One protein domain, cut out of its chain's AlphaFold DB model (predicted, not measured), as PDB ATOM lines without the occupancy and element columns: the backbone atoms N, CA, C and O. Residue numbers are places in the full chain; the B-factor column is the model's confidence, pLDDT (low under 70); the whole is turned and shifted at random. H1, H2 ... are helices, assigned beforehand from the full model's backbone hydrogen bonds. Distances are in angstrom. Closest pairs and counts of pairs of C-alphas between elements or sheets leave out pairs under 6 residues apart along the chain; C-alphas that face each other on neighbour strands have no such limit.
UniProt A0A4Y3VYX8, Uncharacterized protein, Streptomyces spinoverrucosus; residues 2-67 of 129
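What this domain is: This is residues 2 to 67 of the 129 residues of an uncharacterized protein of Streptomyces spinoverrucosus (UniProt A0A4Y3VYX8). What does the model look like? One long helix, H1, makes a shaft with a small head at one end, where the chain folds back through the short H2 and H3 packs on residues 32 to 39 of H1. Residues 2 to 30 stick out as a bare arm that makes the length. What is it built of? The printed part has 66 residues with three named helices, in the order H1, H2, H3, and no named strand: the class is all helix. How large is it? It is extended, with a radius of gyration of the C-alphas of 19.7 A and spans of 63 by 21 by 18 A.

How they stand to each other: What touches the longest helix? H1, residues 6 to 42, touches H3, residues 54 to 64, with its residues 32 to 39 alone; the closest C-alphas, of Thr 36 and Pro 54, are 5.3 A apart. They run the same way at a steep tilt of 56 degrees. Where is the short helix? H2, residues 44 to 48, only just touches H3, with 3 pairs of C-alphas within 8 A, the closest those of Ile 46 and Ala 57 at 6.3 A. H2 is close to H1 but not clearly touching, the closest C-alphas being those of Ala 40 and Leu 47, 7.6 A apart. How do the backbones run? Every O i to N i+4 pair is within hydrogen-bond range in H3, 32 of 33 in H1 and 0 of 1 in H2, where 2 of 2 O i to N i+3 pairs are.

Where its parts are: Where does H1 run? From C-alpha 6 at (130.526, 199.641, 185.679) to C-alpha 42 at (127.331, 189.484, 132.927), 53.8 A. How long are the others? H2 measures 7.2 A, and H3 15.2 A, ending at C-alpha 64 at (140.848, 189.863, 134.835).

The domain as a whole: How far does it reach? The two C-alphas farthest apart, of Asp 2 and Asn 67, are 64.4 A apart. Is it unbroken? The printed part has no cut, and the links H1 to H2 and H2 to H3 are tight. Where is confidence low? Residues 2 to 3 are under 70; the mean pLDDT of the printed part is 91.7.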
ATOM      1  N   ASP A   2     120.040 204.513 189.686       63.38
ATOM      2  CA  ASP A   2     120.597 203.367 188.958       63.38
ATOM      3  C   ASP A   2     121.106 203.887 187.617       63.38
ATOM      4  O   ASP A   2     120.357 203.925 186.646       63.38
ATOM      5  N   GLY A   3     122.338 204.403 187.567       64.12
ATOM      6  CA  GLY A   3     122.745 205.154 186.373       64.12
ATOM      7  C   GLY A   3     124.197 205.084 185.929       64.12
ATOM      8  O   GLY A   3     124.434 205.231 184.737       64.12
ATOM      9  N   ILE A   4     125.173 204.869 186.818       71.44
ATOM     10  CA  ILE A   4     126.599 205.028 186.451       71.44
ATOM     11  C   ILE A   4     127.483 203.998 187.176       71.44
ATOM     12  O   ILE A   4     128.536 204.309 187.720       71.44
ATOM     13  N   GLY A   5     127.034 202.743 187.236       84.62
ATOM     14  CA  GLY A   5     127.873 201.628 187.686       84.62
ATOM     15  C   GLY A   5     128.621 200.979 186.513       84.62
ATOM     16  O   GLY A   5     128.108 200.997 185.389       84.62
ATOM     17  N   PRO A   6     129.774 200.322 186.740       90.31
ATOM     18  CA  PRO A   6     130.526 199.641 185.679       90.31
ATOM     19  C   PRO A   6     129.678 198.600 184.927       90.31
ATOM     20  O   PRO A   6     129.787 198.463 183.710       90.31
ATOM     21  N   ALA A   7     128.747 197.930 185.615       91.19
ATOM     22  CA  ALA A   7     127.808 196.992 185.000       91.19
ATOM     23  C   ALA A   7     126.783 197.666 184.062       91.19
ATOM     24  O   ALA A   7     126.391 197.083 183.048       91.19
ATOM     25  N   ALA A   8     126.343 198.891 184.375       90.94
ATOM     26  CA  ALA A   8     125.432 199.656 183.521       90.94
ATOM     27  C   ALA A   8     126.154 200.156 182.259       90.94
ATOM     28  O   ALA A   8     125.619 200.017 181.156       90.94
ATOM     29  N   ALA A   9     127.393 200.638 182.411       92.69
ATOM     30  CA  ALA A   9     128.258 201.026 181.298       92.69
ATOM     31  C   ALA A   9     128.559 199.836 180.370       92.69
ATOM     32  O   ALA A   9     128.352 199.934 179.162       92.69
ATOM     33  N   ALA A  10     128.935 198.676 180.922       95.62
ATOM     34  CA  ALA A  10     129.170 197.460 180.140       95.62
ATOM     35  C   ALA A  10     127.930 197.044 179.331       95.62
ATOM     36  O   ALA A  10     128.017 196.772 178.134       95.62
ATOM     37  N   ARG A  11     126.745 197.060 179.955       96.19
ATOM     38  CA  ARG A  11     125.482 196.730 179.280       96.19
ATOM     39  C   ARG A  11     125.149 197.718 178.161       96.19
ATOM     40  O   ARG A  11     124.611 197.310 177.134       96.19
ATOM     41  N   HIS A  12     125.450 199.002 178.349       95.94
ATOM     42  CA  HIS A  12     125.278 200.014 177.313       95.94
ATOM     43  C   HIS A  12     126.200 199.750 176.114       95.94
ATOM     44  O   HIS A  12     125.711 199.651 174.989       95.94
ATOM     45  N   THR A  13     127.499 199.536 176.351       96.88
ATOM     46  CA  THR A  13     128.482 199.255 175.294       96.88
ATOM     47  C   THR A  13     128.152 197.979 174.522       96.88
ATOM     48  O   THR A  13     128.172 197.985 173.293       96.88
ATOM     49  N   LEU A  14     127.771 196.899 175.210       98.12
ATOM     50  CA  LEU A  14     127.377 195.647 174.554       98.12
ATOM     51  C   LEU A  14     126.148 195.830 173.656       98.12
ATOM     52  O   LEU A  14     126.130 195.323 172.538       98.12
ATOM     53  N   ARG A  15     125.141 196.597 174.098       97.88
ATOM     54  CA  ARG A  15     123.977 196.913 173.253       97.88
ATOM     55  C   ARG A  15     124.359 197.750 172.036       97.88
ATOM     56  O   ARG A  15     123.817 197.513 170.960       97.88
ATOM     57  N   LEU A  16     125.261 198.718 172.197       98.31
ATOM     58  CA  LEU A  16     125.749 199.540 171.090       98.31
ATOM     59  C   LEU A  16     126.453 198.676 170.033       98.31
ATOM     60  O   LEU A  16     126.135 198.777 168.849       98.31
ATOM     61  N   LEU A  17     127.357 197.791 170.464       98.50
ATOM     62  CA  LEU A  17     128.064 196.870 169.571       98.50
ATOM     63  C   LEU A  17     127.106 195.890 168.891       98.50
ATOM     64  O   LEU A  17     127.185 195.725 167.679       98.50
ATOM     65  N   ALA A  18     126.167 195.299 169.636       98.50
ATOM     66  CA  ALA A  18     125.186 194.372 169.077       98.50
ATOM     67  C   ALA A  18     124.363 195.018 167.952       98.50
ATOM     68  O   ALA A  18     124.229 194.436 166.878       98.50
ATOM     69  N   ARG A  19     123.884 196.252 168.157       98.50
ATOM     70  CA  ARG A  19     123.161 197.010 167.123       98.50
ATOM     71  C   ARG A  19     124.030 197.284 165.899       98.50
ATOM     72  O   ARG A  19     123.561 197.142 164.777       98.50
ATOM     73  N   ARG A  20     125.299 197.652 166.101       98.44
ATOM     74  CA  ARG A  20     126.218 197.923 164.988       98.44
ATOM     75  C   ARG A  20     126.548 196.663 164.190       98.44
ATOM     76  O   ARG A  20     126.620 196.737 162.971       98.44
ATOM     77  N   ILE A  21     126.715 195.526 164.860       98.56
ATOM     78  CA  ILE A  21     126.929 194.232 164.202       98.56
ATOM     79  C   ILE A  21     125.716 193.872 163.344       98.56
ATOM     80  O   ILE A  21     125.893 193.506 162.189       98.56
ATOM     81  N   GLN A  22     124.502 194.013 163.882       98.62
ATOM     82  CA  GLN A  22     123.267 193.739 163.139       98.62
ATOM     83  C   GLN A  22     123.165 194.616 161.891       98.62
ATOM     84  O   GLN A  22     123.028 194.097 160.790       98.62
ATOM     85  N   HIS A  23     123.350 195.924 162.054       98.56
ATOM     86  CA  HIS A  23     123.284 196.874 160.949       98.56
ATOM     87  C   HIS A  23     124.316 196.587 159.847       98.56
ATOM     88  O   HIS A  23     123.965 196.511 158.676       98.56
ATOM     89  N   LEU A  24     125.582 196.353 160.209       98.56
ATOM     90  CA  LEU A  24     126.620 196.029 159.225       98.56
ATOM     91  C   LEU A  24     126.387 194.668 158.561       98.56
ATOM     92  O   LEU A  24     126.745 194.483 157.404       98.56
ATOM     93  N   THR A  25     125.780 193.720 159.273       98.44
ATOM     94  CA  THR A  25     125.413 192.416 158.703       98.44
ATOM     95  C   THR A  25     124.320 192.575 157.647       98.44
ATOM     96  O   THR A  25     124.399 191.958 156.590       98.44
ATOM     97  N   GLU A  26     123.324 193.426 157.898       98.50
ATOM     98  CA  GLU A  26     122.296 193.774 156.911       98.50
ATOM     99  C   GLU A  26     122.908 194.447 155.676       98.50
ATOM    100  O   GLU A  26     122.601 194.043 154.555       98.50
ATOM    101  N   GLU A  27     123.821 195.406 155.866       98.19
ATOM    102  CA  GLU A  27     124.528 196.058 154.756       98.19
ATOM    103  C   GLU A  27     125.369 195.071 153.936       98.19
ATOM    104  O   GLU A  27     125.325 195.105 152.705       98.19
ATOM    105  N   ILE A  28     126.102 194.164 154.592       97.38
ATOM    106  CA  ILE A  28     126.873 193.115 153.912       97.38
ATOM    107  C   ILE A  28     125.940 192.253 153.062       97.38
ATOM    108  O   ILE A  28     126.215 192.046 151.884       97.38
ATOM    109  N   ASN A  29     124.819 191.800 153.623       97.62
ATOM    110  CA  ASN A  29     123.876 190.944 152.907       97.62
ATOM    111  C   ASN A  29     123.275 191.642 151.677       97.62
ATOM    112  O   ASN A  29     123.187 191.032 150.609       97.62
ATOM    113  N   ASP A  30     122.893 192.917 151.800       97.81
ATOM    114  CA  ASP A  30     122.389 193.715 150.676       97.81
ATOM    115  C   ASP A  30     123.457 193.880 149.582       97.81
ATOM    116  O   ASP A  30     123.195 193.643 148.400       97.81
ATOM    117  N   LEU A  31     124.695 194.209 149.956       96.75
ATOM    118  CA  LEU A  31     125.794 194.351 149.001       96.75
ATOM    119  C   LEU A  31     126.139 193.027 148.314       96.75
ATOM    120  O   LEU A  31     126.278 193.004 147.089       96.75
ATOM    121  N   THR A  32     126.216 191.922 149.056       96.50
ATOM    122  CA  THR A  32     126.440 190.589 148.486       96.50
ATOM    123  C   THR A  32     125.336 190.230 147.492       96.50
ATOM    124  O   THR A  32     125.636 189.721 146.408       96.50
ATOM    125  N   ALA A  33     124.071 190.546 147.790       96.38
ATOM    126  CA  ALA A  33     122.964 190.327 146.860       96.38
ATOM    127  C   ALA A  33     123.130 191.154 145.573       96.38
ATOM    128  O   ALA A  33     123.062 190.601 144.474       96.38
ATOM    129  N   ARG A  34     123.436 192.453 145.689       96.75
ATOM    130  CA  ARG A  34     123.656 193.344 144.535       96.75
ATOM    131  C   ARG A  34     124.825 192.894 143.660       96.75
ATOM    132  O   ARG A  34     124.700 192.879 142.435       96.75
ATOM    133  N   ILE A  35     125.942 192.501 144.275       95.31
ATOM    134  CA  ILE A  35     127.111 191.950 143.575       95.31
ATOM    135  C   ILE A  35     126.715 190.674 142.834       95.31
ATOM    136  O   ILE A  35     126.991 190.547 141.642       95.31
ATOM    137  N   THR A  36     126.005 189.762 143.502       95.06
ATOM    138  CA  THR A  36     125.540 188.507 142.897       95.06
ATOM    139  C   THR A  36     124.665 188.772 141.675       95.06
ATOM    140  O   THR A  36     124.900 188.188 140.619       95.06
ATOM    141  N   THR A  37     123.702 189.696 141.772       96.31
ATOM    142  CA  THR A  37     122.850 190.087 140.640       96.31
ATOM    143  C   THR A  37     123.667 190.663 139.483       96.31
ATOM    144  O   THR A  37     123.455 190.283 138.331       96.31
ATOM    145  N   ALA A  38     124.630 191.544 139.765       94.88
ATOM    146  CA  ALA A  38     125.481 192.139 138.736       94.88
ATOM    147  C   ALA A  38     126.353 191.094 138.017       94.88
ATOM    148  O   ALA A  38     126.519 191.161 136.797       94.88
ATOM    149  N   ILE A  39     126.881 190.114 138.757       94.50
ATOM    150  CA  ILE A  39     127.683 189.017 138.203       94.50
ATOM    151  C   ILE A  39     126.808 188.078 137.377       94.50
ATOM    152  O   ILE A  39     127.163 187.776 136.240       94.50
ATOM    153  N   ALA A  40     125.649 187.667 137.894       93.00
ATOM    154  CA  ALA A  40     124.724 186.789 137.182       93.00
ATOM    155  C   ALA A  40     124.280 187.385 135.833       93.00
ATOM    156  O   ALA A  40     124.134 186.656 134.855       93.00
ATOM    157  N   ALA A  41     124.137 188.712 135.755       93.62
ATOM    158  CA  ALA A  41     123.783 189.405 134.519       93.62
ATOM    159  C   ALA A  41     124.900 189.417 133.455       93.62
ATOM    160  O   ALA A  41     124.601 189.558 132.271       93.62
ATOM    161  N   ARG A  42     126.180 189.311 133.844       89.50
ATOM    162  CA  ARG A  42     127.331 189.484 132.927       89.50
ATOM    163  C   ARG A  42     128.153 188.217 132.705       89.50
ATOM    164  O   ARG A  42     128.644 187.997 131.603       89.50
ATOM    165  N   ALA A  43     128.333 187.406 133.740       88.19
ATOM    166  CA  ALA A  43     129.205 186.238 133.739       88.19
ATOM    167  C   ALA A  43     128.642 185.115 134.636       88.19
ATOM    168  O   ALA A  43     129.304 184.707 135.587       88.19
ATOM    169  N   PRO A  44     127.442 184.573 134.349       89.75
ATOM    170  CA  PRO A  44     126.775 183.602 135.227       89.75
ATOM    171  C   PRO A  44     127.593 182.324 135.455       89.75
ATOM    172  O   PRO A  44     127.628 181.806 136.567       89.75
ATOM    173  N   LYS A  45     128.345 181.882 134.437       90.25
ATOM    174  CA  LYS A  45     129.192 180.679 134.492       90.25
ATOM    175  C   LYS A  45     130.233 180.710 135.611       90.25
ATOM    176  O   LYS A  45     130.649 179.659 136.078       90.25
ATOM    177  N   ILE A  46     130.665 181.896 136.055       88.62
ATOM    178  CA  ILE A  46     131.688 181.985 137.103       88.62
ATOM    179  C   ILE A  46     131.163 181.498 138.463       88.62
ATOM    180  O   ILE A  46     131.931 180.951 139.246       88.62
ATOM    181  N   LEU A  47     129.860 181.659 138.717       89.81
ATOM    182  CA  LEU A  47     129.196 181.242 139.956       89.81
ATOM    183  C   LEU A  47     128.861 179.742 139.971       89.81
ATOM    184  O   LEU A  47     128.513 179.202 141.016       89.81
ATOM    185  N   GLU A  48     128.967 179.060 138.828       89.81
ATOM    186  CA  GLU A  48     128.761 177.610 138.717       89.81
ATOM    187  C   GLU A  48     130.001 176.818 139.173       89.81
ATOM    188  O   GLU A  48     129.925 175.613 139.420       89.81
ATOM    189  N   HIS A  49     131.156 177.481 139.297       88.31
ATOM    190  CA  HIS A  49     132.391 176.840 139.722       88.31
ATOM    191  C   HIS A  49     132.413 176.587 141.231       88.31
ATOM    192  O   HIS A  49     132.191 177.477 142.053       88.31
ATOM    193  N   TYR A  50     132.755 175.350 141.600       87.00
ATOM    194  CA  TYR A  50     132.871 174.938 142.994       87.00
ATOM    195  C   TYR A  50     133.872 175.817 143.759       87.00
ATOM    196  O   TYR A  50     135.009 176.002 143.329       87.00
ATOM    197  N   GLY A  51     133.441 176.342 144.908       85.62
ATOM    198  CA  GLY A  51     134.256 177.216 145.757       85.62
ATOM    199  C   GLY A  51     134.294 178.687 145.329       85.62
ATOM    200  O   GLY A  51     134.959 179.477 145.994       85.62
ATOM    201  N   VAL A  52     133.577 179.081 144.268       89.81
ATOM    202  CA  VAL A  52     133.494 180.480 143.825       89.81
ATOM    203  C   VAL A  52     132.204 181.123 144.336       89.81
ATOM    204  O   VAL A  52     131.125 180.928 143.785       89.81
ATOM    205  N   GLY A  53     132.325 181.914 145.407       90.00
ATOM    206  CA  GLY A  53     131.243 182.772 145.901       90.00
ATOM    207  C   GLY A  53     131.183 184.132 145.186       90.00
ATOM    208  O   GLY A  53     132.085 184.456 144.410       90.00
ATOM    209  N   PRO A  54     130.168 184.971 145.471       91.81
ATOM    210  CA  PRO A  54     129.994 186.284 144.841       91.81
ATOM    211  C   PRO A  54     131.214 187.202 144.983       91.81
ATOM    212  O   PRO A  54     131.629 187.825 144.009       91.81
ATOM    213  N   ASP A  55     131.834 187.235 146.162       91.69
ATOM    214  CA  ASP A  55     133.005 188.079 146.427       91.69
ATOM    215  C   ASP A  55     134.243 187.583 145.671       91.69
ATOM    216  O   ASP A  55     134.987 188.369 145.080       91.69
ATOM    217  N   THR A  56     134.448 186.263 145.632       91.44
ATOM    218  CA  THR A  56     135.534 185.638 144.869       91.44
ATOM    219  C   THR A  56     135.346 185.872 143.373       91.44
ATOM    220  O   THR A  56     136.290 186.256 142.688       91.44
ATOM    221  N   ALA A  57     134.124 185.704 142.867       92.38
ATOM    222  CA  ALA A  57     133.778 185.994 141.484       92.38
ATOM    223  C   ALA A  57     134.010 187.472 141.139       92.38
ATOM    224  O   ALA A  57     134.612 187.768 140.108       92.38
ATOM    225  N   ALA A  58     133.601 188.400 142.011       92.19
ATOM    226  CA  ALA A  58     133.864 189.825 141.836       92.19
ATOM    227  C   ALA A  58     135.371 190.109 141.760       92.19
ATOM    228  O   ALA A  58     135.822 190.781 140.835       92.19
ATOM    229  N   ALA A  59     136.162 189.554 142.681       90.00
ATOM    230  CA  ALA A  59     137.613 189.715 142.686       90.00
ATOM    231  C   ALA A  59     138.265 189.168 141.403       90.00
ATOM    232  O   ALA A  59     139.126 189.826 140.816       90.00
ATOM    233  N   LEU A  60     137.830 188.001 140.919       88.88
ATOM    234  CA  LEU A  60     138.304 187.425 139.658       88.88
ATOM    235  C   LEU A  60     137.958 188.315 138.459       88.88
ATOM    236  O   LEU A  60     138.813 188.578 137.619       88.88
ATOM    237  N   LEU A  61     136.734 188.838 138.395       88.94
ATOM    238  CA  LEU A  61     136.316 189.733 137.313       88.94
ATOM    239  C   LEU A  61     137.073 191.069 137.342       88.94
ATOM    240  O   LEU A  61     137.476 191.563 136.292       88.94
ATOM    241  N   ILE A  62     137.325 191.634 138.527       88.38
ATOM    242  CA  ILE A  62     138.103 192.872 138.690       88.38
ATOM    243  C   ILE A  62     139.561 192.659 138.268       88.38
ATOM    244  O   ILE A  62     140.136 193.497 137.575       88.38
ATOM    245  N   THR A  63     140.164 191.540 138.674       84.69
ATOM    246  CA  THR A  63     141.565 191.222 138.354       84.69
ATOM    247  C   THR A  63     141.767 190.884 136.877       84.69
ATOM    248  O   THR A  63     142.754 191.323 136.281       84.69
ATOM    249  N   ALA A  64     140.832 190.155 136.265       85.69
ATOM    250  CA  ALA A  64     140.848 189.863 134.835       85.69
ATOM    251  C   ALA A  64     140.589 191.121 133.985       85.69
ATOM    252  O   ALA A  64     141.210 191.304 132.928       85.69
ATOM    253  N   GLY A  65     139.674 191.986 134.440       85.31
ATOM    254  CA  GLY A  65     139.107 193.066 133.635       85.31
ATOM    255  C   GLY A  65     138.527 192.530 132.321       85.31
ATOM    256  O   GLY A  65     138.089 191.384 132.239       85.31
ATOM    257  N   ASP A  66     138.619 193.314 131.248       81.62
ATOM    258  CA  ASP A  66     138.139 192.908 129.914       81.62
ATOM    259  C   ASP A  66     139.105 191.960 129.166       81.62
ATOM    260  O   ASP A  66     139.025 191.801 127.949       81.62
ATOM    261  N   ASN A  67     140.079 191.360 129.862       82.06
ATOM    262  CA  ASN A  67     141.134 190.548 129.251       82.06
ATOM    263  C   ASN A  67     141.318 189.203 129.977       82.06
ATOM    264  O   ASN A  67     142.405 188.939 130.507       82.06
TER     265      ASN A  67